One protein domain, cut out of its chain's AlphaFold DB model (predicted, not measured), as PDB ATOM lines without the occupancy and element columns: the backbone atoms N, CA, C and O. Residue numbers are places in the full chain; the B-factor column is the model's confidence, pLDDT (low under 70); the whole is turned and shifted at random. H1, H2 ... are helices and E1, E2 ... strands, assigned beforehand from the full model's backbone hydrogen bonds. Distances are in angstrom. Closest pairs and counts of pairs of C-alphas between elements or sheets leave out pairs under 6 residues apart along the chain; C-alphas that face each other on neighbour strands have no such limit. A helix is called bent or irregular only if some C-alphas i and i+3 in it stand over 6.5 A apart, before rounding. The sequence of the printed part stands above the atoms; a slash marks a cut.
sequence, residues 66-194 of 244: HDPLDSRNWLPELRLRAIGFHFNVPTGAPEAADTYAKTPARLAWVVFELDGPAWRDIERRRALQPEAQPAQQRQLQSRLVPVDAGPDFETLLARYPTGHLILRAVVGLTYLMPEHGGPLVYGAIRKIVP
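What this domain is: This is residues 66 to 194 of the 244 residues of the protein "DUF4824 family protein" of Acidobacteria bacterium (UniProt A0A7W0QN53). Look first for a strongly twisted sheet of four strands, curled like part of a barrel, with the short helices H1 and H2 packed on both of its edge strands, E2 and E4. H3 lies over the long, bent strand E3 and H6 over E1, while H4 packs on E2 and leads into residues 127 to 137, which stick out. The printed part has 129 residues, with six named helices and four named strands in the order H1 H2 H3 E1 H4 H5 E2 H6 E3 E4. The sheet runs E2 E1 E3 E4, all antiparallel, and the class is mixed, helices and strands. The whole is compact, with a radius of gyration of the C-alphas of 15.9 A, and flat, spanning 42 by 41 by 22 A.

How they stand to each other: Start with the inner strands E1, residues 106 to 114, and E3, residues 164 to 176: they are antiparallel at 119 degrees, and N 108 and O 169, 2.9 A apart, are within hydrogen-bond range. E3 bends by 84 degrees at residue 168. It forms a hairpin with E4, residues 184 to 193, at 141 degrees, with N 174 and O 186 at 2.9 A. Beside E1 find E2, residues 144 to 150, antiparallel at 138 degrees, with N 111 and O 148 at 2.8 A. E2 and E4 are apart. H6, residues 153 to 159, is over E1 at a height over the sheet of 8.5 A; E2, H6 and E3 make a split strand-helix-strand unit, two strands of one sheet joined through a helix, with E1 between them in the sheet, and its crossover is right-handed. H2, residues 77 to 83, and H3, residues 96 to 101, are on the same face, two layers of helices and sheet. The closest C-alphas of H2 and E2 are those of Ile 83 and Gly 150, 5.7 A; those of H3 and E3 are Ala 101 and Thr 174, 5.5 A. H1, residues 68 to 74, is on the sheet too, with C-alphas Arg 72 and Tyr 186 its closest to E4, 5.9 A. H4, residues 117 to 127, comes closest to E2 at C-alphas Trp 119 and Val 145, 6.2 A. H5, residues 135 to 138, is not on the sheet. Every O i to N i+4 pair is within range in H1, H2, H3, H4 and H6; H5 is too short for one.

Where its parts are: Find C-alpha 68 at (2.208, 48.024, 21.867), where H1 begins. H4 measures 15.1 A from first to last C-alpha, E1 23.8 A, E2 17.5 A and E3 29.1 A. E4 runs 26.8 A to C-alpha 193 at (-16.964, 44.185, 33.532).

The domain as a whole: The C-alphas farthest apart are those of Asn 88 and Gln 136, 45.0 A. The printed part has no cut, and the link from H2 to H3, 12 residues, is long. Residues 130 to 139 have pLDDT under 70; the mean of the printed part is 89.4.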
ATOM      1  N   HIS A  66      -3.150  52.036  23.604       73.75
ATOM      2  CA  HIS A  66      -3.105  51.297  22.333       73.75
ATOM      3  C   HIS A  66      -1.695  51.028  21.792       73.75
ATOM      4  O   HIS A  66      -1.524  50.111  20.993       73.75
ATOM      5  N   ASP A  67      -0.697  51.808  22.211       87.50
ATOM      6  CA  ASP A  67       0.681  51.590  21.785       87.50
ATOM      7  C   ASP A  67       1.205  50.234  22.316       87.50
ATOM      8  O   ASP A  67       1.108  49.972  23.520       87.50
ATOM      9  N   PRO A  68       1.747  49.350  21.457       89.12
ATOM     10  CA  PRO A  68       2.208  48.024  21.867       89.12
ATOM     11  C   PRO A  68       3.333  48.033  22.904       89.12
ATOM     12  O   PRO A  68       3.358  47.171  23.786       89.12
ATOM     13  N   LEU A  69       4.269  48.982  22.812       88.19
ATOM     14  CA  LEU A  69       5.370  49.092  23.771       88.19
ATOM     15  C   LEU A  69       4.832  49.569  25.115       88.19
ATOM     16  O   LEU A  69       5.157  49.007  26.159       88.19
ATOM     17  N   ASP A  70       3.930  50.543  25.076       90.38
ATOM     18  CA  ASP A  70       3.251  51.063  26.247       90.38
ATOM     19  C   ASP A  70       2.412  49.987  26.946       90.38
ATOM     20  O   ASP A  70       2.481  49.820  28.164       90.38
ATOM     21  N   SER A  71       1.692  49.180  26.163       92.06
ATOM     22  CA  SER A  71       0.957  48.011  26.647       92.06
ATOM     23  C   SER A  71       1.854  47.002  27.358       92.06
ATOM     24  O   SER A  71       1.502  46.512  28.429       92.06
ATOM     25  N   ARG A  72       3.041  46.718  26.812       92.38
ATOM     26  CA  ARG A  72       4.017  45.813  27.440       92.38
ATOM     27  C   ARG A  72       4.628  46.384  28.720       92.38
ATOM     28  O   ARG A  72       5.087  45.598  29.544       92.38
ATOM     29  N   ASN A  73       4.625  47.706  28.900       93.06
ATOM     30  CA  ASN A  73       5.137  48.339  30.114       93.06
ATOM     31  C   ASN A  73       4.177  48.170  31.298       93.06
ATOM     32  O   ASN A  73       4.613  47.779  32.379       93.06
ATOM     33  N   TRP A  74       2.880  48.446  31.113       94.69
ATOM     34  CA  TRP A  74       1.896  48.327  32.202       94.69
ATOM     35  C   TRP A  74       1.363  46.895  32.370       94.69
ATOM     36  O   TRP A  74       1.012  46.483  33.475       94.69
ATOM     37  N   LEU A  75       1.347  46.109  31.288       96.19
ATOM     38  CA  LEU A  75       0.915  44.713  31.272       96.19
ATOM     39  C   LEU A  75       2.016  43.801  30.697       96.19
ATOM     40  O   LEU A  75       1.846  43.208  29.625       96.19
ATOM     41  N   PRO A  76       3.167  43.675  31.389       95.12
ATOM     42  CA  PRO A  76       4.271  42.849  30.921       95.12
ATOM     43  C   PRO A  76       3.910  41.362  30.946       95.12
ATOM     44  O   PRO A  76       2.973  40.924  31.619       95.12
ATOM     45  N   GLU A  77       4.720  40.553  30.262       94.06
ATOM     46  CA  GLU A  77       4.536  39.101  30.165       94.06
ATOM     47  C   GLU A  77       4.359  38.429  31.535       94.06
ATOM     48  O   GLU A  77       3.500  37.565  31.692       94.06
ATOM     49  N   LEU A  78       5.104  38.870  32.556       95.62
ATOM     50  CA  LEU A  78       4.977  38.361  33.923       95.62
ATOM     51  C   LEU A  78       3.548  38.517  34.476       95.62
ATOM     52  O   LEU A  78       3.023  37.594  35.098       95.62
ATOM     53  N   ARG A  79       2.889  39.655  34.215       97.12
ATOM     54  CA  ARG A  79       1.492  39.891  34.616       97.12
ATOM     55  C   ARG A  79       0.529  39.040  33.811       97.12
ATOM     56  O   ARG A  79      -0.386  38.453  34.379       97.12
ATOM     57  N   LEU A  80       0.757  38.927  32.506       97.06
ATOM     58  CA  LEU A  80      -0.060  38.086  31.631       97.06
ATOM     59  C   LEU A  80       0.003  36.616  32.061       97.06
ATOM     60  O   LEU A  80      -1.032  35.958  32.159       97.06
ATOM     61  N   ARG A  81       1.189  36.115  32.417       96.62
ATOM     62  CA  ARG A  81       1.355  34.772  32.986       96.62
ATOM     63  C   ARG A  81       0.619  34.621  34.314       96.62
ATOM     64  O   ARG A  81      -0.093  33.638  34.486       96.62
ATOM     65  N   ALA A  82       0.707  35.609  35.207       97.31
ATOM     66  CA  ALA A  82      -0.033  35.599  36.472       97.31
ATOM     67  C   ALA A  82      -1.565  35.591  36.283       97.31
ATOM     68  O   ALA A  82      -2.279  35.012  37.093       97.31
ATOM     69  N   ILE A  83      -2.074  36.196  35.204       97.69
ATOM     70  CA  ILE A  83      -3.499  36.172  34.818       97.69
ATOM     71  C   ILE A  83      -3.912  34.818  34.194       97.69
ATOM     72  O   ILE A  83      -5.101  34.520  34.083       97.69
ATOM     73  N   GLY A  84      -2.951  33.971  33.811       97.12
ATOM     74  CA  GLY A  84      -3.202  32.645  33.236       97.12
ATOM     75  C   GLY A  84      -3.059  32.572  31.714       97.12
ATOM     76  O   GLY A  84      -3.706  31.738  31.070       97.12
ATOM     77  N   PHE A  85      -2.253  33.455  31.118       96.38
ATOM     78  CA  PHE A  85      -1.773  33.291  29.745       96.38
ATOM     79  C   PHE A  85      -0.504  32.436  29.706       96.38
ATOM     80  O   PHE A  85       0.367  32.534  30.571       96.38
ATOM     81  N   HIS A  86      -0.374  31.630  28.657       93.12
ATOM     82  CA  HIS A  86       0.805  30.807  28.411       93.12
ATOM     83  C   HIS A  86       1.451  31.239  27.099       93.12
ATOM     84  O   HIS A  86       0.775  31.307  26.075       93.12
ATOM     85  N   PHE A  87       2.753  31.512  27.137       90.19
ATOM     86  CA  PHE A  87       3.531  31.859  25.951       90.19
ATOM     87  C   PHE A  87       4.387  30.657  25.552       90.19
ATOM     88  O   PHE A  87       5.510  30.509  26.033       90.19
ATOM     89  N   ASN A  88       3.798  29.770  24.747       87.94
ATOM     90  CA  ASN A  88       4.403  28.501  24.316       87.94
ATOM     91  C   ASN A  88       5.124  28.614  22.964       87.94
ATOM     92  O   ASN A  88       5.925  27.754  22.619       87.94
ATOM     93  N   VAL A  89       4.830  29.668  22.205       87.19
ATOM     94  CA  VAL A  89       5.485  30.000  20.939       87.19
ATOM     95  C   VAL A  89       6.450  31.164  21.181       87.19
ATOM     96  O   VAL A  89       6.028  32.176  21.755       87.19
ATOM     97  N   PRO A  90       7.723  31.076  20.760       83.12
ATOM     98  CA  PRO A  90       8.669  32.175  20.906       83.12
ATOM     99  C   PRO A  90       8.127  33.485  20.318       83.12
ATOM    100  O   PRO A  90       7.562  33.513  19.223       83.12
ATOM    101  N   THR A  91       8.302  34.591  21.042       72.38
ATOM    102  CA  THR A  91       7.966  35.920  20.515       72.38
ATOM    103  C   THR A  91       8.805  36.197  19.274       72.38
ATOM    104  O   THR A  91      10.025  36.051  19.320       72.38
ATOM    105  N   GLY A  92       8.159  36.600  18.182       77.62
ATOM    106  CA  GLY A  92       8.817  36.796  16.893       77.62
ATOM    107  C   GLY A  92       8.801  35.578  15.959       77.62
ATOM    108  O   GLY A  92       9.238  35.700  14.820       77.62
ATOM    109  N   ALA A  93       8.270  34.425  16.376       85.00
ATOM    110  CA  ALA A  93       8.002  33.339  15.434       85.00
ATOM    111  C   ALA A  93       6.831  33.721  14.499       85.00
ATOM    112  O   ALA A  93       5.859  34.308  14.984       85.00
ATOM    113  N   PRO A  94       6.875  33.405  13.190       83.38
ATOM    114  CA  PRO A  94       5.807  33.758  12.247       83.38
ATOM    115  C   PRO A  94       4.412  33.288  12.692       83.38
ATOM    116  O   PRO A  94       3.429  34.014  12.559       83.38
ATOM    117  N   GLU A  95       4.328  32.105  13.300       87.12
ATOM    118  CA  GLU A  95       3.091  31.494  13.786       87.12
ATOM    119  C   GLU A  95       2.566  32.090  15.105       87.12
ATOM    120  O   GLU A  95       1.435  31.802  15.518       87.12
ATOM    121  N   ALA A  96       3.350  32.934  15.784       86.50
ATOM    122  CA  ALA A  96       2.960  33.508  17.069       86.50
ATOM    123  C   ALA A  96       1.760  34.457  16.932       86.50
ATOM    124  O   ALA A  96       0.894  34.461  17.806       86.50
ATOM    125  N   ALA A  97       1.666  35.216  15.835       85.38
ATOM    126  CA  ALA A  97       0.554  36.138  15.589       85.38
ATOM    127  C   ALA A  97      -0.794  35.405  15.649       85.38
ATOM    128  O   ALA A  97      -1.657  35.709  16.476       85.38
ATOM    129  N   ASP A  98      -0.917  34.374  14.818       86.69
ATOM    130  CA  ASP A  98      -2.118  33.564  14.674       86.69
ATOM    131  C   ASP A  98      -2.446  32.780  15.945       86.69
ATOM    132  O   ASP A  98      -3.605  32.720  16.365       86.69
ATOM    133  N   THR A  99      -1.425  32.201  16.579       89.00
ATOM    134  CA  THR A  99      -1.588  31.410  17.805       89.00
ATOM    135  C   THR A  99      -2.114  32.275  18.950       89.00
ATOM    136  O   THR A  99      -3.094  31.925  19.616       89.00
ATOM    137  N   TYR A 100      -1.500  33.438  19.175       89.56
ATOM    138  CA  TYR A 100      -1.864  34.293  20.300       89.56
ATOM    139  C   TYR A 100      -3.139  35.097  20.058       89.56
ATOM    140  O   TYR A 100      -3.903  35.288  21.001       89.56
ATOM    141  N   ALA A 101      -3.449  35.481  18.817       86.00
ATOM    142  CA  ALA A 101      -4.725  36.124  18.498       86.00
ATOM    143  C   ALA A 101      -5.938  35.212  18.748       86.00
ATOM    144  O   ALA A 101      -7.005  35.695  19.124       86.00
ATOM    145  N   LYS A 102      -5.773  33.892  18.587       90.88
ATOM    146  CA  LYS A 102      -6.815  32.883  18.850       90.88
ATOM    147  C   LYS A 102      -6.861  32.435  20.315       90.88
ATOM    148  O   LYS A 102      -7.736  31.656  20.694       90.88
ATOM    149  N   THR A 103      -5.940  32.911  21.153       94.06
ATOM    150  CA  THR A 103      -5.913  32.548  22.572       94.06
ATOM    151  C   THR A 103      -7.133  33.139  23.287       94.06
ATOM    152  O   THR A 103      -7.356  34.352  23.210       94.06
ATOM    153  N   PRO A 104      -7.923  32.330  24.021       95.62
ATOM    154  CA  PRO A 104      -9.106  32.837  24.696       95.62
ATOM    155  C   PRO A 104      -8.746  33.898  25.733       95.62
ATOM    156  O   PRO A 104      -7.806  33.740  26.516       95.62
ATOM    157  N   ALA A 105      -9.540  34.963  25.764       96.88
ATOM    158  CA  ALA A 105      -9.388  36.031  26.734       96.88
ATOM    159  C   ALA A 105      -9.568  35.526  28.184       96.88
ATOM    160  O   ALA A 105     -10.154  34.468  28.436       96.88
ATOM    161  N   ARG A 106      -9.054  36.291  29.148       97.69
ATOM    162  CA  ARG A 106      -9.087  35.986  30.585       97.69
ATOM    163  C   ARG A 106      -9.754  37.123  31.343       97.69
ATOM    164  O   ARG A 106      -9.552  38.288  31.014       97.69
ATOM    165  N   LEU A 107     -10.552  36.790  32.354       97.38
ATOM    166  CA  LEU A 107     -11.058  37.778  33.303       97.38
ATOM    167  C   LEU A 107      -9.961  38.060  34.336       97.38
ATOM    168  O   LEU A 107      -9.421  37.123  34.916       97.38
ATOM    169  N   ALA A 108      -9.648  39.330  34.562       97.62
ATOM    170  CA  ALA A 108      -8.638  39.764  35.523       97.62
ATOM    171  C   ALA A 108      -9.087  41.029  36.254       97.62
ATOM    172  O   ALA A 108      -9.987  41.735  35.793       97.62
ATOM    173  N   TRP A 109      -8.434  41.332  37.372       97.69
ATOM    174  CA  TRP A 109      -8.522  42.635  38.017       97.69
ATOM    175  C   TRP A 109      -7.487  43.570  37.404       97.69
ATOM    176  O   TRP A 109      -6.324  43.198  37.247       97.69
ATOM    177  N   VAL A 110      -7.911  44.778  37.053       97.69
ATOM    178  CA  VAL A 110      -7.067  45.814  36.462       97.69
ATOM    179  C   VAL A 110      -7.124  47.045  37.344       97.69
ATOM    180  O   VAL A 110      -8.203  47.463  37.764       97.69
ATOM    181  N   VAL A 111      -5.954  47.602  37.621       97.38
ATOM    182  CA  VAL A 111      -5.781  48.843  38.363       97.38
ATOM    183  C   VAL A 111      -5.737  49.994  37.377       97.38
ATOM    184  O   VAL A 111      -4.947  49.991  36.432       97.38
ATOM    185  N   PHE A 112      -6.574  50.985  37.635       96.81
ATOM    186  CA  PHE A 112      -6.661  52.221  36.894       96.81
ATOM    187  C   PHE A 112      -6.256  53.383  37.787       96.81
ATOM    188  O   PHE A 112      -6.764  53.531  38.898       96.81
ATOM    189  N   GLU A 113      -5.354  54.209  37.294       95.81
ATOM    190  CA  GLU A 113      -4.957  55.458  37.922       95.81
ATOM    191  C   GLU A 113      -5.849  56.585  37.395       95.81
ATOM    192  O   GLU A 113      -6.063  56.693  36.185       95.81
ATOM    193  N   LEU A 114      -6.390  57.401  38.301       94.19
ATOM    194  CA  LEU A 114      -7.224  58.547  37.951       94.19
ATOM    195  C   LEU A 114      -6.396  59.829  38.019       94.19
ATOM    196  O   LEU A 114      -5.877  60.161  39.083       94.19
ATOM    197  N   ASP A 115      -6.327  60.562  36.906       91.38
ATOM    198  CA  ASP A 115      -5.698  61.894  36.838       91.38
ATOM    199  C   ASP A 115      -4.247  61.928  37.374       91.38
ATOM    200  O   ASP A 115      -3.778  62.895  37.977       91.38
ATOM    201  N   GLY A 116      -3.531  60.815  37.201       92.69
ATOM    202  CA  GLY A 116      -2.202  60.608  37.764       92.69
ATOM    203  C   GLY A 116      -1.053  60.750  36.756       92.69
ATOM    204  O   GLY A 116      -1.224  61.259  35.641       92.69
ATOM    205  N   PRO A 117       0.176  60.362  37.149       93.38
ATOM    206  CA  PRO A 117       1.337  60.283  36.261       93.38
ATOM    207  C   PRO A 117       1.089  59.625  34.894       93.38
ATOM    208  O   PRO A 117       1.592  60.139  33.896       93.38
ATOM    209  N   ALA A 118       0.320  58.536  34.827       92.94
ATOM    210  CA  ALA A 118       0.030  57.821  33.588       92.94
ATOM    211  C   ALA A 118      -0.804  58.673  32.618       92.94
ATOM    212  O   ALA A 118      -0.504  58.716  31.427       92.94
ATOM    213  N   TRP A 119      -1.792  59.413  33.130       92.25
ATOM    214  CA  TRP A 119      -2.576  60.360  32.332       92.25
ATOM    215  C   TRP A 119      -1.713  61.526  31.836       92.25
ATOM    216  O   TRP A 119      -1.685  61.819  30.640       92.25
ATOM    217  N   ARG A 120      -0.920  62.129  32.729       92.19
ATOM    218  CA  ARG A 120      -0.015  63.239  32.378       92.19
ATOM    219  C   ARG A 120       1.018  62.853  31.323       92.19
ATOM    220  O   ARG A 120       1.424  63.689  30.518       92.19
ATOM    221  N   ASP A 121       1.470  61.602  31.324       90.56
ATOM    222  CA  ASP A 121       2.366  61.092  30.291       90.56
ATOM    223  C   ASP A 121       1.685  60.997  28.919       90.56
ATOM    224  O   ASP A 121       2.262  61.426  27.917       90.56
ATOM    225  N   ILE A 122       0.442  60.511  28.876       89.31
ATOM    226  CA  ILE A 122      -0.367  60.474  27.653       89.31
ATOM    227  C   ILE A 122      -0.607  61.896  27.131       89.31
ATOM    228  O   ILE A 122      -0.397  62.152  25.943       89.31
ATOM    229  N   GLU A 123      -0.972  62.840  28.002       87.75
ATOM    230  CA  GLU A 123      -1.140  64.246  27.622       87.75
ATOM    231  C   GLU A 123       0.147  64.846  27.055       87.75
ATOM    232  O   GLU A 123       0.114  65.497  26.007       87.75
ATOM    233  N   ARG A 124       1.293  64.583  27.694       88.31
ATOM    234  CA  ARG A 124       2.598  65.051  27.213       88.31
ATOM    235  C   ARG A 124       2.917  64.483  25.833       88.31
ATOM    236  O   ARG A 124       3.316  65.238  24.955       88.31
ATOM    237  N   ARG A 125       2.713  63.178  25.618       86.06
ATOM    238  CA  ARG A 125       2.938  62.531  24.313       86.06
ATOM    239  C   ARG A 125       2.031  63.111  23.228       86.06
ATOM    240  O   ARG A 125       2.510  63.386  22.133       86.06
ATOM    241  N   ARG A 126       0.755  63.358  23.537       83.19
ATOM    242  CA  ARG A 126      -0.212  63.979  22.613       83.19
ATOM    243  C   ARG A 126       0.146  65.421  22.262       83.19
ATOM    244  O   ARG A 126      -0.006  65.812  21.112       83.19
ATOM    245  N   ALA A 127       0.635  66.203  23.224       83.44
ATOM    246  CA  ALA A 127       1.048  67.588  22.992       83.44
ATOM    247  C   ALA A 127       2.238  67.713  22.023       83.44
ATOM    248  O   ALA A 127       2.414  68.762  21.411       83.44
ATOM    249  N   LEU A 128       3.034  66.649  21.875       84.19
ATOM    250  CA  LEU A 128       4.168  66.587  20.952       84.19
ATOM    251  C   LEU A 128       3.781  66.132  19.533       84.19
ATOM    252  O   LEU A 128       4.619  66.184  18.636       84.19
ATOM    253  N   GLN A 129       2.545  65.669  19.310       80.94
ATOM    254  CA  GLN A 129       2.101  65.194  17.998       80.94
ATOM    255  C   GLN A 129       1.541  66.349  17.143       80.94
ATOM    256  O   GLN A 129       0.752  67.148  17.643       80.94
ATOM    257  N   PRO A 130       1.900  66.441  15.847       60.03
ATOM    258  CA  PRO A 130       1.455  67.528  14.967       60.03
ATOM    259  C   PRO A 130      -0.047  67.477  14.636       60.03
ATOM    260  O   PRO A 130      -0.656  68.521  14.420       60.03
ATOM    261  N   GLU A 131      -0.673  66.295  14.678       65.56
ATOM    262  CA  GLU A 131      -2.129  66.105  14.550       65.56
ATOM    263  C   GLU A 131      -2.833  66.090  15.916       65.56
ATOM    264  O   GLU A 131      -3.720  65.276  16.186       65.56
ATOM    265  N   ALA A 132      -2.403  66.945  16.844       62.28
ATOM    266  CA  ALA A 132      -2.997  66.957  18.169       62.28
ATOM    267  C   ALA A 132      -4.490  67.307  18.065       62.28
ATOM    268  O   ALA A 132      -4.853  68.419  17.679       62.28
ATOM    269  N   GLN A 133      -5.348  66.361  18.465       65.12
ATOM    270  CA  GLN A 133      -6.806  66.525  18.501       65.12
ATOM    271  C   GLN A 133      -7.191  67.880  19.109       65.12
ATOM    272  O   GLN A 133      -6.512  68.323  20.046       65.12
ATOM    273  N   PRO A 134      -8.256  68.549  18.631       66.75
ATOM    274  CA  PRO A 134      -8.684  69.829  19.180       66.75
ATOM    275  C   PRO A 134      -8.818  69.746  20.705       66.75
ATOM    276  O   PRO A 134      -9.275  68.736  21.244       66.75
ATOM    277  N   ALA A 135      -8.424  70.811  21.412       66.00
ATOM    278  CA  ALA A 135      -8.434  70.862  22.881       66.00
ATOM    279  C   ALA A 135      -9.792  70.442  23.478       66.00
ATOM    280  O   ALA A 135      -9.850  69.847  24.553       66.00
ATOM    281  N   GLN A 136     -10.867  70.673  22.722       63.22
ATOM    282  CA  GLN A 136     -12.225  70.292  23.072       63.22
ATOM    283  C   GLN A 136     -12.426  68.767  23.190       63.22
ATOM    284  O   GLN A 136     -13.068  68.298  24.123       63.22
ATOM    285  N   GLN A 137     -11.832  67.970  22.295       66.06
ATOM    286  CA  GLN A 137     -11.898  66.502  22.360       66.06
ATOM    287  C   GLN A 137     -11.059  65.943  23.516       66.06
ATOM    288  O   GLN A 137     -11.461  64.973  24.154       66.06
ATOM    289  N   ARG A 138      -9.935  66.593  23.850       66.81
ATOM    290  CA  ARG A 138      -9.072  66.187  24.978       66.81
ATOM    291  C   ARG A 138      -9.779  66.319  26.326       66.81
ATOM    292  O   ARG A 138      -9.585  65.495  27.212       66.81
ATOM    293  N   GLN A 139     -10.625  67.334  26.474       69.38
ATOM    294  CA  GLN A 139     -11.387  67.580  27.701       69.38
ATOM    295  C   GLN A 139     -12.525  66.567  27.926       69.38
ATOM    296  O   GLN A 139     -12.985  66.430  29.057       69.38
ATOM    297  N   LEU A 140     -12.928  65.816  26.894       70.38
ATOM    298  CA  LEU A 140     -13.933  64.749  26.992       70.38
ATOM    299  C   LEU A 140     -13.333  63.367  27.276       70.38
ATOM    300  O   LEU A 140     -14.067  62.451  27.634       70.38
ATOM    301  N   GLN A 141     -12.019  63.199  27.114       84.19
ATOM    302  CA  GLN A 141     -11.361  61.907  27.297       84.19
ATOM    303  C   GLN A 141     -11.338  61.503  28.763       84.19
ATOM    304  O   GLN A 141     -11.084  62.332  29.639       84.19
ATOM    305  N   SER A 142     -11.563  60.223  29.027       91.50
ATOM    306  CA  SER A 142     -11.407  59.670  30.367       91.50
ATOM    307  C   SER A 142      -9.975  59.869  30.865       91.50
ATOM    308  O   SER A 142      -9.024  59.660  30.120       91.50
ATOM    309  N   ARG A 143      -9.809  60.245  32.136       93.38
ATOM    310  CA  ARG A 143      -8.487  60.307  32.788       93.38
ATOM    311  C   ARG A 143      -8.135  59.013  33.516       93.38
ATOM    312  O   ARG A 143      -7.198  58.989  34.311       93.38
ATOM    313  N   LEU A 144      -8.927  57.966  33.304       94.81
ATOM    314  CA  LEU A 144      -8.799  56.678  33.963       94.81
ATOM    315  C   LEU A 144      -7.896  55.769  33.121       94.81
ATOM    316  O   LEU A 144      -8.323  55.241  32.094       94.81
ATOM    317  N   VAL A 145      -6.642  55.598  33.542       96.00
ATOM    318  CA  VAL A 145      -5.594  54.938  32.743       96.00
ATOM    319  C   VAL A 145      -5.178  53.614  33.390       96.00
ATOM    320  O   VAL A 145      -4.878  53.608  34.582       96.00
ATOM    321  N   PRO A 146      -5.101  52.488  32.658       97.00
ATOM    322  CA  PRO A 146      -4.618  51.232  33.222       97.00
ATOM    323  C   PRO A 146      -3.114  51.286  33.540       97.00
ATOM    324  O   PRO A 146      -2.300  51.735  32.721       97.00
ATOM    325  N   VAL A 147      -2.747  50.797  34.728       96.88
ATOM    326  CA  VAL A 147      -1.367  50.840  35.249       96.88
ATOM    327  C   VAL A 147      -0.838  49.502  35.773       96.88
ATOM    328  O   VAL A 147       0.371  49.300  35.761       96.88
ATOM    329  N   ASP A 148      -1.705  48.582  36.204       97.31
ATOM    330  CA  ASP A 148      -1.320  47.227  36.632       97.31
ATOM    331  C   ASP A 148      -2.501  46.260  36.454       97.31
ATOM    332  O   ASP A 148      -3.650  46.680  36.297       97.31
ATOM    333  N   ALA A 149      -2.243  44.954  36.496       97.88
ATOM    334  CA  ALA A 149      -3.286  43.934  36.497       97.88
ATOM    335  C   ALA A 149      -2.843  42.653  37.207       97.88
ATOM    336  O   ALA A 149      -1.657  42.331  37.291       97.88
ATOM    337  N   GLY A 150      -3.809  41.879  37.688       97.62
ATOM    338  CA  GLY A 150      -3.538  40.626  38.375       97.62
ATOM    339  C   GLY A 150      -4.772  39.744  38.562       97.62
ATOM    340  O   GLY A 150      -5.899  40.168  38.296       97.62
ATOM    341  N   PRO A 151      -4.562  38.498  39.014       96.75
ATOM    342  CA  PRO A 151      -5.649  37.555  39.263       96.75
ATOM    343  C   PRO A 151      -6.387  37.827  40.582       96.75
ATOM    344  O   PRO A 151      -7.544  37.440  40.717       96.75
ATOM    345  N   ASP A 152      -5.741  38.494  41.543       95.56
ATOM    346  CA  ASP A 152      -6.244  38.658  42.906       95.56
ATOM    347  C   ASP A 152      -6.515  40.126  43.257       95.56
ATOM    348  O   ASP A 152      -5.647  40.990  43.120       95.56
ATOM    349  N   PHE A 153      -7.730  40.389  43.731       93.50
ATOM    350  CA  PHE A 153      -8.178  41.728  44.095       93.50
ATOM    351  C   PHE A 153      -7.470  42.254  45.348       93.50
ATOM    352  O   PHE A 153      -7.052  43.409  45.367       93.50
ATOM    353  N   GLU A 154      -7.313  41.414  46.376       92.88
ATOM    354  CA  GLU A 154      -6.741  41.818  47.669       92.88
ATOM    355  C   GLU A 154      -5.295  42.273  47.527       92.88
ATOM    356  O   GLU A 154      -4.900  43.315  48.049       92.88
ATOM    357  N   THR A 155      -4.521  41.518  46.753       95.25
ATOM    358  CA  THR A 155      -3.125  41.824  46.449       95.25
ATOM    359  C   THR A 155      -2.992  43.173  45.742       95.25
ATOM    360  O   THR A 155      -2.069  43.935  46.034       95.25
ATOM    361  N   LEU A 156      -3.904  43.489  44.816       95.69
ATOM    362  CA  LEU A 156      -3.904  44.782  44.131       95.69
ATOM    363  C   LEU A 156      -4.364  45.907  45.060       95.69
ATOM    364  O   LEU A 156      -3.721  46.951  45.091       95.69
ATOM    365  N   LEU A 157      -5.414  45.697  45.855       92.94
ATOM    366  CA  LEU A 157      -5.907  46.697  46.802       92.94
ATOM    367  C   LEU A 157      -4.845  47.062  47.849       92.94
ATOM    368  O   LEU A 157      -4.642  48.239  48.130       92.94
ATOM    369  N   ALA A 158      -4.122  46.070  48.378       94.44
ATOM    370  CA  ALA A 158      -3.034  46.291  49.329       94.44
ATOM    371  C   ALA A 158      -1.884  47.116  48.726       94.44
ATOM    372  O   ALA A 158      -1.226  47.875  49.435       94.44
ATOM    373  N   ARG A 159      -1.643  46.983  47.415       95.31
ATOM    374  CA  ARG A 159      -0.615  47.749  46.700       95.31
ATOM    375  C   ARG A 159      -1.084  49.148  46.298       95.31
ATOM    376  O   ARG A 159      -0.270  50.066  46.274       95.31
ATOM    377  N   TYR A 160      -2.367  49.304  45.988       93.38
ATOM    378  CA  TYR A 160      -2.962  50.538  45.472       93.38
ATOM    379  C   TYR A 160      -4.132  51.008  46.354       93.38
ATOM    380  O   TYR A 160      -5.285  50.978  45.916       93.38
ATOM    381  N   PRO A 161      -3.868  51.453  47.599       84.25
ATOM    382  CA  PRO A 161      -4.928  51.770  48.557       84.25
ATOM    383  C   PRO A 161      -5.654  53.099  48.282       84.25
ATOM    384  O   PRO A 161      -6.789  53.273  48.717       84.25
ATOM    385  N   THR A 162      -5.024  54.052  47.584       86.19
ATOM    386  CA  THR A 162      -5.577  55.399  47.336       86.19
ATOM    387  C   THR A 162      -5.294  55.880  45.916       86.19
ATOM    388  O   THR A 162      -4.266  55.528  45.341       86.19
ATOM    389  N   GLY A 163      -6.173  56.721  45.357       84.06
ATOM    390  CA  GLY A 163      -5.977  57.357  44.041       84.06
ATOM    391  C   GLY A 163      -6.123  56.420  42.836       84.06
ATOM    392  O   GLY A 163      -5.870  56.823  41.705       84.06
ATOM    393  N   HIS A 164      -6.536  55.176  43.075       93.19
ATOM    394  CA  HIS A 164      -6.715  54.159  42.051       93.19
ATOM    395  C   HIS A 164      -8.121  53.582  42.126       93.19
ATOM    396  O   HIS A 164      -8.747  53.571  43.183       93.19
ATOM    397  N   LEU A 165      -8.589  53.063  41.000       94.06
ATOM    398  CA  LEU A 165      -9.800  52.274  40.876       94.06
ATOM    399  C   LEU A 165      -9.415  50.893  40.364       94.06
ATOM    400  O   LEU A 165      -8.640  50.773  39.425       94.06
ATOM    401  N   ILE A 166      -9.952  49.839  40.964       95.62
ATOM    402  CA  ILE A 166      -9.667  48.472  40.534       95.62
ATOM    403  C   ILE A 166     -10.957  47.888  39.957       95.62
ATOM    404  O   ILE A 166     -11.974  47.835  40.637       95.62
ATOM    405  N   LEU A 167     -10.960  47.469  38.698       95.44
ATOM    406  CA  LEU A 167     -12.155  46.912  38.053       95.44
ATOM    407  C   LEU A 167     -11.833  45.564  37.434       95.44
ATOM    408  O   LEU A 167     -10.689  45.285  37.077       95.44
ATOM    409  N   ARG A 168     -12.857  44.726  37.263       96.38
ATOM    410  CA  ARG A 168     -12.695  43.532  36.436       96.38
ATOM    411  C   ARG A 168     -12.676  43.935  34.977       96.38
ATOM    412  O   ARG A 168     -13.472  44.762  34.534       96.38
ATOM    413  N   ALA A 169     -11.803  43.294  34.224       96.81
ATOM    414  CA  ALA A 169     -11.719  43.456  32.791       96.81
ATOM    415  C   ALA A 169     -11.453  42.114  32.120       96.81
ATOM    416  O   ALA A 169     -10.824  41.217  32.683       96.81
ATOM    417  N   VAL A 170     -11.929  41.985  30.889       97.50
ATOM    418  CA  VAL A 170     -11.506  40.912  29.999       97.50
ATOM    419  C   VAL A 170     -10.235  41.368  29.308       97.50
ATOM    420  O   VAL A 170     -10.248  42.327  28.540       97.50
ATOM    421  N   VAL A 171      -9.144  40.672  29.587       97.31
ATOM    422  CA  VAL A 171      -7.833  40.876  28.980       97.31
ATOM    423  C   VAL A 171      -7.664  39.852  27.868       97.31
ATOM    424  O   VAL A 171      -8.021  38.688  28.038       97.31
ATOM    425  N   GLY A 172      -7.134  40.265  26.723       95.50
ATOM    426  CA  GLY A 172      -6.786  39.364  25.628       95.50
ATOM    427  C   GLY A 172      -5.388  39.652  25.104       95.50
ATOM    428  O   GLY A 172      -4.852  40.737  25.322       95.50
ATOM    429  N   LEU A 173      -4.820  38.687  24.387       94.81
ATOM    430  CA  LEU A 173      -3.595  38.904  23.628       94.81
ATOM    431  C   LEU A 173      -3.932  39.508  22.265       94.81
ATOM    432  O   LEU A 173      -5.003  39.271  21.701       94.81
ATOM    433  N   THR A 174      -3.024  40.327  21.768       91.50
ATOM    434  CA  THR A 174      -3.047  40.936  20.443       91.50
ATOM    435  C   THR A 174      -1.607  41.050  19.945       91.50
ATOM    436  O   THR A 174      -0.665  40.706  20.666       91.50
ATOM    437  N   TYR A 175      -1.422  41.500  18.711       91.25
ATOM    438  CA  TYR A 175      -0.100  41.640  18.127       91.25
ATOM    439  C   TYR A 175       0.024  42.893  17.260       91.25
ATOM    440  O   TYR A 175      -0.972  43.451  16.802       91.25
ATOM    441  N   LEU A 176       1.264  43.308  17.014       90.44
ATOM    442  CA  LEU A 176       1.655  44.240  15.959       90.44
ATOM    443  C   LEU A 176       2.644  43.521  15.032       90.44
ATOM    444  O   LEU A 176       3.562  42.869  15.531       90.44
ATOM    445  N   MET A 177       2.467  43.638  13.712       88.38
ATOM    446  CA  MET A 177       3.496  43.235  12.745       88.38
ATOM    447  C   MET A 177       4.423  44.430  12.511       88.38
ATOM    448  O   MET A 177       3.984  45.388  11.875       88.38
ATOM    449  N   PRO A 178       5.661  44.428  13.034       85.94
ATOM    450  CA  PRO A 178       6.646  45.423  12.632       85.94
ATOM    451  C   PRO A 178       7.065  45.201  11.171       85.94
ATOM    452  O   PRO A 178       6.931  44.100  10.642       85.94
ATOM    453  N   GLU A 179       7.616  46.234  10.528       83.94
ATOM    454  CA  GLU A 179       8.159  46.125   9.161       83.94
ATOM    455  C   GLU A 179       9.314  45.117   9.064       83.94
ATOM    456  O   GLU A 179       9.499  44.469   8.038       83.94
ATOM    457  N   HIS A 180      10.079  44.975  10.150       82.69
ATOM    458  CA  HIS A 180      11.212  44.066  10.248       82.69
ATOM    459  C   HIS A 180      11.091  43.213  11.512       82.69
ATOM    460  O   HIS A 180      10.849  43.730  12.605       82.69
ATOM    461  N   GLY A 181      11.326  41.909  11.367       81.88
ATOM    462  CA  GLY A 181      11.233  40.943  12.456       81.88
ATOM    463  C   GLY A 181       9.862  40.283  12.553       81.88
ATOM    464  O   GLY A 181       9.009  40.418  11.680       81.88
ATOM    465  N   GLY A 182       9.678  39.497  13.607       85.19
ATOM    466  CA  GLY A 182       8.439  38.766  13.819       85.19
ATOM    467  C   GLY A 182       7.399  39.519  14.651       85.19
ATOM    468  O   GLY A 182       7.649  40.624  15.135       85.19
ATOM    469  N   PRO A 183       6.231  38.898  14.869       89.44
ATOM    470  CA  PRO A 183       5.113  39.513  15.566       89.44
ATOM    471  C   PRO A 183       5.443  39.965  16.989       89.44
ATOM    472  O   PRO A 183       5.868  39.171  17.835       89.44
ATOM    473  N   LEU A 184       5.140  41.231  17.285       89.88
ATOM    474  CA  LEU A 184       5.189  41.774  18.636       89.88
ATOM    475  C   LEU A 184       3.865  41.495  19.347       89.88
ATOM    476  O   LEU A 184       2.875  42.187  19.128       89.88
ATOM    477  N   VAL A 185       3.858  40.491  20.217       91.56
ATOM    478  CA  VAL A 185       2.683  40.093  21.005       91.56
ATOM    479  C   VAL A 185       2.607  40.921  22.289       91.56
ATOM    480  O   VAL A 185       3.629  41.144  22.951       91.56
ATOM    481  N   TYR A 186       1.404  41.370  22.645       93.19
ATOM    482  CA  TYR A 186       1.131  42.138  23.861       93.19
ATOM    483  C   TYR A 186      -0.300  41.914  24.370       93.19
ATOM    484  O   TYR A 186      -1.166  41.402  23.659       93.19
ATOM    485  N   GLY A 187      -0.538  42.260  25.635       94.50
ATOM    486  CA  GLY A 187      -1.860  42.200  26.250       94.50
ATOM    487  C   GLY A 187      -2.635  43.499  26.070       94.50
ATOM    488  O   GLY A 187      -2.054  44.578  26.110       94.50
ATOM    489  N   ALA A 188      -3.953  43.398  25.929       94.81
ATOM    490  CA  ALA A 188      -4.845  44.546  25.859       94.81
ATOM    491  C   ALA A 188      -6.151  44.286  26.617       94.81
ATOM    492  O   ALA A 188      -6.649  43.155  26.687       94.81
ATOM    493  N   ILE A 189      -6.738  45.357  27.148       96.25
ATOM    494  CA  ILE A 189      -8.092  45.332  27.703       96.25
ATOM    495  C   ILE A 189      -9.074  45.245  26.534       96.25
ATOM    496  O   ILE A 189      -9.068  46.092  25.648       96.25
ATOM    497  N   ARG A 190      -9.921  44.214  26.533       94.69
ATOM    498  CA  ARG A 190     -10.995  44.027  25.548       94.69
ATOM    499  C   ARG A 190     -12.302  44.672  26.002       94.69
ATOM    500  O   ARG A 190     -13.032  45.194  25.172       94.69
ATOM    501  N   LYS A 191     -12.615  44.589  27.300       94.44
ATOM    502  CA  LYS A 191     -13.796  45.220  27.915       94.44
ATOM    503  C   LYS A 191     -13.680  45.291  29.434       94.44
ATOM    504  O   LYS A 191     -13.087  44.400  30.041       94.44
ATOM    505  N   ILE A 192     -14.319  46.289  30.037       94.94
ATOM    506  CA  ILE A 192     -14.549  46.380  31.487       94.94
ATOM    507  C   ILE A 192     -15.822  45.610  31.858       94.94
ATOM    508  O   ILE A 192     -16.759  45.525  31.063       94.94
ATOM    509  N   VAL A 193     -15.845  44.999  33.045       93.12
ATOM    510  CA  VAL A 193     -16.964  44.185  33.532       93.12
ATOM    511  C   VAL A 193     -17.323  44.563  34.982       93.12
ATOM    512  O   VAL A 193     -16.535  44.301  35.890       93.12
ATOM    513  N   PRO A 194     -18.528  45.103  35.242       91.88
ATOM    514  CA  PRO A 194     -19.489  45.584  34.248       91.88
ATOM    515  C   PRO A 194     -18.959  46.841  33.538       91.88
ATOM    516  O   PRO A 194     -18.255  47.638  34.147       91.88
TER     517      PRO A 194